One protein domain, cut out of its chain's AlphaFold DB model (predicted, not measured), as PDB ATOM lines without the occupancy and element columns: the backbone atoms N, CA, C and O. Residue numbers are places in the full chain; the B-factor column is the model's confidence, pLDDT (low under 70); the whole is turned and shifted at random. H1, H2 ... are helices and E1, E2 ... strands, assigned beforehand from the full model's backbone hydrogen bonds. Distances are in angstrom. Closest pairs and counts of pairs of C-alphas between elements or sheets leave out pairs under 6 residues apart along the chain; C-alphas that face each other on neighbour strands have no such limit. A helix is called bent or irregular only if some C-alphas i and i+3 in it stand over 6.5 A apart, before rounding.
ATOM      1  N   ILE A 105     329.606 347.443 198.608       97.81
ATOM      2  CA  ILE A 105     330.498 347.611 197.457       97.81
ATOM      3  C   ILE A 105     331.728 346.722 197.608       97.81
ATOM      4  O   ILE A 105     332.234 346.522 198.705       97.81
ATOM      5  N   LEU A 106     332.246 346.206 196.496       97.81
ATOM      6  CA  LEU A 106     333.530 345.505 196.435       97.81
ATOM      7  C   LEU A 106     334.461 346.207 195.448       97.81
ATOM      8  O   LEU A 106     334.066 346.452 194.314       97.81
ATOM      9  N   ALA A 107     335.707 346.464 195.845       97.88
ATOM     10  CA  ALA A 107     336.725 347.043 194.965       97.88
ATOM     11  C   ALA A 107     337.731 345.986 194.461       97.88
ATOM     12  O   ALA A 107     338.147 345.087 195.205       97.88
ATOM     13  N   SER A 108     338.159 346.082 193.196       97.25
ATOM     14  CA  SER A 108     339.170 345.188 192.607       97.25
ATOM     15  C   SER A 108     340.064 345.867 191.564       97.25
ATOM     16  O   SER A 108     339.622 346.722 190.806       97.25
ATOM     17  N   GLY A 109     341.329 345.447 191.496       96.69
ATOM     18  CA  GLY A 109     342.310 345.986 190.542       96.69
ATOM     19  C   GLY A 109     342.974 347.298 190.970       96.69
ATOM     20  O   GLY A 109     343.742 347.845 190.193       96.69
ATOM     21  N   PHE A 110     342.696 347.775 192.182       97.06
ATOM     22  CA  PHE A 110     343.271 348.989 192.764       97.06
ATOM     23  C   PHE A 110     344.441 348.668 193.699       97.06
ATOM     24  O   PHE A 110     344.438 347.615 194.360       97.06
ATOM     25  N   ASP A 111     345.412 349.577 193.766       96.62
ATOM     26  CA  ASP A 111     346.493 349.531 194.754       96.62
ATOM     27  C   ASP A 111     345.994 349.889 196.172       96.62
ATOM     28  O   ASP A 111     344.791 350.040 196.408       96.62
ATOM     29  N   ALA A 112     346.899 349.899 197.155       95.88
ATOM     30  CA  ALA A 112     346.537 350.140 198.551       95.88
ATOM     31  C   ALA A 112     345.984 351.559 198.769       95.88
ATOM     32  O   ALA A 112     344.940 351.711 199.402       95.88
ATOM     33  N   ASP A 113     346.621 352.571 198.183       95.88
ATOM     34  CA  ASP A 113     346.247 353.975 198.361       95.88
ATOM     35  C   ASP A 113     344.927 354.299 197.648       95.88
ATOM     36  O   ASP A 113     344.072 355.020 198.167       95.88
ATOM     37  N   GLU A 114     344.718 353.734 196.459       96.62
ATOM     38  CA  GLU A 114     343.454 353.817 195.732       96.62
ATOM     39  C   GLU A 114     342.305 353.166 196.513       96.62
ATOM     40  O   GLU A 114     341.202 353.712 196.549       96.62
ATOM     41  N   LYS A 115     342.546 352.023 197.171       96.50
ATOM     42  CA  LYS A 115     341.527 351.356 197.998       96.50
ATOM     43  C   LYS A 115     341.127 352.185 199.206       96.50
ATOM     44  O   LYS A 115     339.934 352.239 199.486       96.50
ATOM     45  N   VAL A 116     342.079 352.848 199.862       95.56
ATOM     46  CA  VAL A 116     341.780 353.765 200.972       95.56
ATOM     47  C   VAL A 116     340.846 354.879 200.497       95.56
ATOM     48  O   VAL A 116     339.810 355.104 201.109       95.56
ATOM     49  N   LYS A 117     341.120 355.503 199.344       95.12
ATOM     50  CA  LYS A 117     340.243 356.551 198.779       95.12
ATOM     51  C   LYS A 117     338.844 356.042 198.428       95.12
ATOM     52  O   LYS A 117     337.867 356.778 198.550       95.12
ATOM     53  N   ILE A 118     338.738 354.806 197.938       97.44
ATOM     54  CA  ILE A 118     337.443 354.171 197.663       97.44
ATOM     55  C   ILE A 118     336.691 353.927 198.972       97.44
ATOM     56  O   ILE A 118     335.509 354.242 199.054       97.44
ATOM     57  N   GLU A 119     337.363 353.387 199.987       96.19
ATOM     58  CA  GLU A 119     336.778 353.139 201.305       96.19
ATOM     59  C   GLU A 119     336.284 354.430 201.956       96.19
ATOM     60  O   GLU A 119     335.143 354.482 202.411       96.19
ATOM     61  N   GLU A 120     337.093 355.490 201.922       93.81
ATOM     62  CA  GLU A 120     336.711 356.820 202.393       93.81
ATOM     63  C   GLU A 120     335.439 357.304 201.690       93.81
ATOM     64  O   GLU A 120     334.435 357.535 202.352       93.81
ATOM     65  N   LEU A 121     335.404 357.342 200.355       95.38
ATOM     66  CA  LEU A 121     334.215 357.806 199.627       95.38
ATOM     67  C   LEU A 121     332.960 356.967 199.916       95.38
ATOM     68  O   LEU A 121     331.871 357.517 200.074       95.38
ATOM     69  N   VAL A 122     333.093 355.640 199.986       96.81
ATOM     70  CA  VAL A 122     331.964 354.743 200.281       96.81
ATOM     71  C   VAL A 122     331.434 354.992 201.692       96.81
ATOM     72  O   VAL A 122     330.226 355.149 201.872       96.81
ATOM     73  N   THR A 123     332.321 355.065 202.685       94.88
ATOM     74  CA  THR A 123     331.942 355.260 204.093       94.88
ATOM     75  C   THR A 123     331.398 356.664 204.357       94.88
ATOM     76  O   THR A 123     330.413 356.810 205.083       94.88
ATOM     77  N   GLU A 124     331.955 357.693 203.713       94.56
ATOM     78  CA  GLU A 124     331.477 359.080 203.765       94.56
ATOM     79  C   GLU A 124     330.043 359.229 203.239       94.56
ATOM     80  O   GLU A 124     329.292 360.066 203.744       94.56
ATOM     81  N   MET A 125     329.643 358.402 202.269       96.06
ATOM     82  CA  MET A 125     328.276 358.338 201.733       96.06
ATOM     83  C   MET A 125     327.351 357.363 202.486       96.06
ATOM     84  O   MET A 125     326.201 357.179 202.076       96.06
ATOM     85  N   GLY A 126     327.830 356.729 203.560       94.81
ATOM     86  CA  GLY A 126     327.061 355.793 204.390       94.81
ATOM     87  C   GLY A 126     327.023 354.343 203.890       94.81
ATOM     88  O   GLY A 126     326.246 353.549 204.413       94.81
ATOM     89  N   GLY A 127     327.838 353.988 202.896       96.31
ATOM     90  CA  GLY A 127     327.954 352.624 202.383       96.31
ATOM     91  C   GLY A 127     328.994 351.778 203.112       96.31
ATOM     92  O   GLY A 127     329.752 352.257 203.958       96.31
ATOM     93  N   ALA A 128     329.062 350.500 202.737       96.06
ATOM     94  CA  ALA A 128     330.026 349.545 203.276       96.06
ATOM     95  C   ALA A 128     330.926 348.972 202.174       96.06
ATOM     96  O   ALA A 128     330.442 348.398 201.193       96.06
ATOM     97  N   LEU A 129     332.246 349.069 202.360       96.69
ATOM     98  CA  LEU A 129     333.219 348.411 201.493       96.69
ATOM     99  C   LEU A 129     333.533 347.007 202.025       96.69
ATOM    100  O   LEU A 129     334.038 346.827 203.129       96.69
ATOM    101  N   HIS A 130     333.258 345.991 201.219       95.94
ATOM    102  CA  HIS A 130     333.588 344.605 201.512       95.94
ATOM    103  C   HIS A 130     334.965 344.255 200.943       95.94
ATOM    104  O   HIS A 130     335.320 344.614 199.820       95.94
ATOM    105  N   THR A 131     335.736 343.470 201.693       91.44
ATOM    106  CA  THR A 131     337.050 342.973 201.252       91.44
ATOM    107  C   THR A 131     336.945 341.656 200.480       91.44
ATOM    108  O   THR A 131     337.784 341.353 199.617       91.44
ATOM    109  N   LYS A 132     335.884 340.881 200.733       92.00
ATOM    110  CA  LYS A 132     335.647 339.552 200.158       92.00
ATOM    111  C   LYS A 132     334.433 339.541 199.217       92.00
ATOM    112  O   LYS A 132     333.485 340.290 199.443       92.00
ATOM    113  N   PRO A 133     334.460 338.707 198.162       92.69
ATOM    114  CA  PRO A 133     333.288 338.454 197.328       92.69
ATOM    115  C   PRO A 133     332.118 337.911 198.159       92.69
ATOM    116  O   PRO A 133     332.324 337.070 199.031       92.69
ATOM    117  N   SER A 134     330.906 338.383 197.875       93.00
ATOM    118  CA  SER A 134     329.670 337.949 198.527       93.00
ATOM    119  C   SER A 134     328.484 338.115 197.570       93.00
ATOM    120  O   SER A 134     328.557 338.911 196.632       93.00
ATOM    121  N   SER A 135     327.408 337.356 197.781       92.81
ATOM    122  CA  SER A 135     326.190 337.410 196.957       92.81
ATOM    123  C   SER A 135     325.304 338.624 197.253       92.81
ATOM    124  O   SER A 135     324.487 339.003 196.416       92.81
ATOM    125  N   ASP A 136     325.473 339.249 198.419       94.25
ATOM    126  CA  ASP A 136     324.701 340.406 198.887       94.25
ATOM    127  C   ASP A 136     325.269 341.763 198.434       94.25
ATOM    128  O   ASP A 136     324.770 342.809 198.847       94.25
ATOM    129  N   LEU A 137     326.303 341.761 197.589       96.62
ATOM    130  CA  LEU A 137     326.898 342.978 197.044       96.62
ATOM    131  C   LEU A 137     325.955 343.666 196.051       96.62
ATOM    132  O   LEU A 137     325.326 343.020 195.208       96.62
ATOM    133  N   ASN A 138     325.911 344.996 196.108       97.12
ATOM    134  CA  ASN A 138     325.113 345.819 195.202       97.12
ATOM    135  C   ASN A 138     325.911 346.219 193.957       97.12
ATOM    136  O   ASN A 138     325.389 346.126 192.849       97.12
ATOM    137  N   PHE A 139     327.171 346.631 194.138       97.50
ATOM    138  CA  PHE A 139     328.050 347.099 193.063       97.50
ATOM    139  C   PHE A 139     329.462 346.531 193.216       97.50
ATOM    140  O   PHE A 139     329.952 346.311 194.328       97.50
ATOM    141  N   VAL A 140     330.149 346.348 192.089       97.88
ATOM    142  CA  VAL A 140     331.582 346.040 192.065       97.88
ATOM    143  C   VAL A 140     332.310 347.156 191.331       97.88
ATOM    144  O   VAL A 140     332.078 347.381 190.146       97.88
ATOM    145  N   ILE A 141     333.208 347.841 192.029       98.06
ATOM    146  CA  ILE A 141     334.084 348.848 191.435       98.06
ATOM    147  C   ILE A 141     335.350 348.139 190.967       98.06
ATOM    148  O   ILE A 141     336.038 347.480 191.754       98.06
ATOM    149  N   VAL A 142     335.686 348.274 189.689       97.62
ATOM    150  CA  VAL A 142     336.921 347.704 189.137       97.62
ATOM    151  C   VAL A 142     337.736 348.766 188.421       97.62
ATOM    152  O   VAL A 142     337.189 349.649 187.764       97.62
ATOM    153  N   LYS A 143     339.063 348.660 188.520       97.31
ATOM    154  CA  LYS A 143     339.973 349.554 187.793       97.31
ATOM    155  C   LYS A 143     339.883 349.338 186.283       97.31
ATOM    156  O   LYS A 143     339.954 350.290 185.518       97.31
ATOM    157  N   ASN A 144     339.765 348.078 185.864       97.00
ATOM    158  CA  ASN A 144     339.693 347.647 184.471       97.00
ATOM    159  C   ASN A 144     339.351 346.144 184.376       97.00
ATOM    160  O   ASN A 144     339.166 345.480 185.402       97.00
ATOM    161  N   VAL A 145     339.298 345.590 183.158       96.94
ATOM    162  CA  VAL A 145     338.898 344.186 182.928       96.94
ATOM    163  C   VAL A 145     339.935 343.152 183.385       96.94
ATOM    164  O   VAL A 145     339.610 341.971 183.499       96.94
ATOM    165  N   LEU A 146     341.170 343.575 183.681       96.25
ATOM    166  CA  LEU A 146     342.234 342.707 184.202       96.25
ATOM    167  C   LEU A 146     342.133 342.495 185.718       96.25
ATOM    168  O   LEU A 146     342.867 341.684 186.281       96.25
ATOM    169  N   ALA A 147     341.237 343.212 186.402       97.00
ATOM    170  CA  ALA A 147     341.030 343.041 187.830       97.00
ATOM    171  C   ALA A 147     340.619 341.593 188.155       97.00
ATOM    172  O   ALA A 147     339.681 341.052 187.571       97.00
ATOM    173  N   LEU A 148     341.275 340.976 189.144       94.75
ATOM    174  CA  LEU A 148     341.092 339.554 189.486       94.75
ATOM    175  C   LEU A 148     339.626 339.159 189.719       94.75
ATOM    176  O   LEU A 148     339.207 338.059 189.370       94.75
ATOM    177  N   LYS A 149     338.834 340.063 190.304       94.75
ATOM    178  CA  LYS A 149     337.426 339.806 190.635       94.75
ATOM    179  C   LYS A 149     336.460 340.187 189.503       94.75
ATOM    180  O   LYS A 149     335.266 339.951 189.653       94.75
ATOM    181  N   TYR A 150     336.941 340.729 188.377       96.00
ATOM    182  CA  TYR A 150     336.107 341.174 187.252       96.00
ATOM    183  C   TYR A 150     335.298 340.024 186.640       96.00
ATOM    184  O   TYR A 150     334.073 340.091 186.585       96.00
ATOM    185  N   LYS A 151     335.963 338.926 186.255       94.31
ATOM    186  CA  LYS A 151     335.291 337.756 185.657       94.31
ATOM    187  C   LYS A 151     334.272 337.125 186.607       94.31
ATOM    188  O   LYS A 151     333.193 336.732 186.173       94.31
ATOM    189  N   TRP A 152     334.600 337.049 187.898       95.31
ATOM    190  CA  TRP A 152     333.668 336.575 188.923       95.31
ATOM    191  C   TRP A 152     332.439 337.487 189.022       95.31
ATOM    192  O   TRP A 152     331.311 337.001 188.982       95.31
ATOM    193  N   ALA A 153     332.645 338.805 189.085       95.62
ATOM    194  CA  ALA A 153     331.552 339.764 189.157       95.62
ATOM    195  C   ALA A 153     330.628 339.664 187.929       95.62
ATOM    196  O   ALA A 153     329.407 339.678 188.075       95.62
ATOM    197  N   LEU A 154     331.211 339.489 186.738       94.44
ATOM    198  CA  LEU A 154     330.480 339.409 185.474       94.44
ATOM    199  C   LEU A 154     329.664 338.117 185.356       94.44
ATOM    200  O   LEU A 154     328.480 338.158 185.033       94.44
ATOM    201  N   ASN A 155     330.292 336.973 185.632       95.12
ATOM    202  CA  ASN A 155     329.706 335.666 185.327       95.12
ATOM    203  C   ASN A 155     328.893 335.080 186.487       95.12
ATOM    204  O   ASN A 155     327.915 334.371 186.250       95.12
ATOM    205  N   VAL A 156     329.297 335.361 187.730       94.69
ATOM    206  CA  VAL A 156     328.713 334.757 188.938       94.69
ATOM    207  C   VAL A 156     327.765 335.728 189.625       94.69
ATOM    208  O   VAL A 156     326.592 335.416 189.793       94.69
ATOM    209  N   LEU A 157     328.258 336.910 190.008       95.12
ATOM    210  CA  LEU A 157     327.465 337.873 190.774       95.12
ATOM    211  C   LEU A 157     326.355 338.514 189.921       95.12
ATOM    212  O   LEU A 157     325.249 338.715 190.417       95.12
ATOM    213  N   LYS A 158     326.645 338.831 188.649       93.38
ATOM    214  CA  LYS A 158     325.712 339.462 187.694       93.38
ATOM    215  C   LYS A 158     325.080 340.760 188.226       93.38
ATOM    216  O   LYS A 158     323.920 341.068 187.954       93.38
ATOM    217  N   LYS A 159     325.853 341.523 189.000       93.38
ATOM    218  CA  LYS A 159     325.506 342.864 189.495       93.38
ATOM    219  C   LYS A 159     326.292 343.926 188.723       93.38
ATOM    220  O   LYS A 159     327.276 343.578 188.067       93.38
ATOM    221  N   PRO A 160     325.884 345.206 188.775       96.06
ATOM    222  CA  PRO A 160     326.588 346.270 188.074       96.06
ATOM    223  C   PRO A 160     328.083 346.325 188.418       96.06
ATOM    224  O   PRO A 160     328.473 346.357 189.588       96.06
ATOM    225  N   ILE A 161     328.906 346.357 187.369       97.50
ATOM    226  CA  ILE A 161     330.353 346.554 187.449       97.50
ATOM    227  C   ILE A 161     330.652 347.941 186.890       97.50
ATOM    228  O   ILE A 161     330.390 348.208 185.715       97.50
ATOM    229  N   VAL A 162     331.175 348.817 187.738       97.88
ATOM    230  CA  VAL A 162     331.337 350.244 187.443       97.88
ATOM    231  C   VAL A 162     332.768 350.702 187.696       97.88
ATOM    232  O   VAL A 162     333.550 350.018 188.365       97.88
ATOM    233  N   THR A 163     333.130 351.849 187.133       97.69
ATOM    234  CA  THR A 163     334.435 352.471 187.359       97.69
ATOM    235  C   THR A 163     334.450 353.315 188.638       97.69
ATOM    236  O   THR A 163     333.425 353.552 189.279       97.69
ATOM    237  N   TYR A 164     335.636 353.784 189.025       97.44
ATOM    238  CA  TYR A 164     335.815 354.685 190.166       97.44
ATOM    239  C   TYR A 164     335.115 356.043 189.970       97.44
ATOM    240  O   TYR A 164     334.657 356.661 190.931       97.44
ATOM    241  N   GLU A 165     334.976 356.494 188.725       97.12
ATOM    242  CA  GLU A 165     334.299 357.740 188.358       97.12
ATOM    243  C   GLU A 165     332.818 357.728 188.750       97.12
ATOM    244  O   GLU A 165     332.301 358.763 189.160       97.12
ATOM    245  N   TRP A 166     332.153 356.568 188.720       97.88
ATOM    246  CA  TRP A 166     330.776 356.438 189.209       97.88
ATOM    247  C   TRP A 166     330.657 356.792 190.692       97.88
ATOM    248  O   TRP A 166     329.756 357.522 191.098       97.88
ATOM    249  N   LEU A 167     331.591 356.285 191.504       97.12
ATOM    250  CA  LEU A 167     331.624 356.527 192.944       97.12
ATOM    251  C   LEU A 167     331.841 358.014 193.238       97.12
ATOM    252  O   LEU A 167     331.156 358.585 194.083       97.12
ATOM    253  N   LYS A 168     332.767 358.643 192.504       95.81
ATOM    254  CA  LYS A 168     332.998 360.089 192.570       95.81
ATOM    255  C   LYS A 168     331.739 360.873 192.219       95.81
ATOM    256  O   LYS A 168     331.347 361.733 192.997       95.81
ATOM    257  N   GLN A 169     331.072 360.521 191.121       96.62
ATOM    258  CA  GLN A 169     329.847 361.201 190.710       96.62
ATOM    259  C   GLN A 169     328.728 361.048 191.749       96.62
ATOM    260  O   GLN A 169     328.018 362.009 192.030       96.62
ATOM    261  N   CYS A 170     328.585 359.864 192.357       96.50
ATOM    262  CA  CYS A 170     327.607 359.660 193.427       96.50
ATOM    263  C   CYS A 170     327.873 360.571 194.634       96.50
ATOM    264  O   CYS A 170     326.926 361.056 195.255       96.50
ATOM    265  N   SER A 171     329.151 360.801 194.950       93.56
ATOM    266  CA  SER A 171     329.570 361.711 196.017       93.56
ATOM    267  C   SER A 171     329.252 363.162 195.661       93.56
ATOM    268  O   SER A 171     328.609 363.852 196.446       93.56
ATOM    269  N   ASP A 172     329.601 363.593 194.446       92.00
ATOM    270  CA  ASP A 172     329.370 364.964 193.974       92.00
ATOM    271  C   ASP A 172     327.866 365.304 193.894       92.00
ATOM    272  O   ASP A 172     327.438 366.384 194.310       92.00
ATOM    273  N   GLU A 173     327.029 364.372 193.423       93.00
ATOM    274  CA  GLU A 173     325.573 364.561 193.331       93.00
ATOM    275  C   GLU A 173     324.805 364.185 194.610       93.00
ATOM    276  O   GLU A 173     323.589 364.381 194.684       93.00
ATOM    277  N   HIS A 174     325.491 363.643 195.621       93.06
ATOM    278  CA  HIS A 174     324.906 363.148 196.870       93.06
ATOM    279  C   HIS A 174     323.722 362.180 196.666       93.06
ATOM    280  O   HIS A 174     322.743 362.196 197.425       93.06
TER     281      HIS A 174
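Overview. This is residues 105 to 174 of the 233 residues of an uncharacterized protein of Trifolium subterraneum (UniProt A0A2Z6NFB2). A small parallel sheet of three short strands, E2, E1 and E3, stands in the middle, with H1 over one face and H2 over the opposite face. H3 packs side by side with H1 and only grazes the sheet. The printed part has 70 residues with three named helices and three named strands, in the order E1, H1, E2, E3, H2, H3; the sheet's order is E2, E1, E3, and the class is mixed, helices and strands. The whole is compact, with a radius of gyration of the C-alphas of 11.2 A, and rounded, with spans of 30 by 23 by 18 A.

Arrangement. Begin at E1, residues 105 to 108, the inner strand of the sheet. Beside it, E3, residues 139 to 142, is a parallel edge strand at 19 degrees; look for N 108 and O 141, 2.9 A apart, and N 141 and O 106, 2.8 A apart. The other edge strand, E2, residues 128 to 130, is parallel to E1 at 41 degrees, with N 130 and O 105 at 2.8 A. Residues 140 to 141 of E3 also pair, parallel, with residues 161 to 162. H1, residues 112 to 124, is on the sheet at a height of 9.2 A, over E1 and only just over E2, where 3 of its C-alphas fall; it runs along the strands, at 12 degrees to E1 on the local plane. The closest C-alphas of H1 and E2 are those of Glu 119 and Leu 129, 5.9 A apart. E1, H1 and E2 form a strand-helix-strand unit, two parallel neighbour strands joined through a helix, and its crossover is right-handed. H2, residues 150 to 157, is on the opposite face from H1 at a height of 10.3 A, over E3 and along the strands; its closest C-alpha pair with E3 is Tyr 150 and Val 142, at 6.8 A. H3, residues 164 to 173, only grazes the sheet, with residues 164 to 167. Residues 118 to 122 of H1 alone touch H3, at a shallow tilt of 28 degrees, the same way; the closest C-alphas, of Leu 121 and Ser 171, are 7.1 A apart. H2 is apart from H1 and from H3. In H1 and H3 every O i to N i+4 pair is within hydrogen-bond range; in H2, 3 of 4 are.

Along the chain. Find C-alpha 105 at (330.498, 347.611, 197.457), where E1 begins; it runs 10.2 A. H1 starts at C-alpha 112, (346.537, 350.140, 198.551), and spans 18.3 A. E2 spans 6.3 A, E3 9.7 A and H2 9.9 A. H2 is neither bent nor irregular, but only just: C-alphas 154 and 157 are 6.3 A apart. H3 spans 14.6 A and ends at C-alpha 173, (325.573, 364.561, 193.331).

Size, cuts and confidence. The two C-alphas farthest apart are those of Val 156 and Asp 172, at 30.6 A. The printed part has no cut and no long link. Its mean pLDDT is 95.8, and no printed residue is under 70.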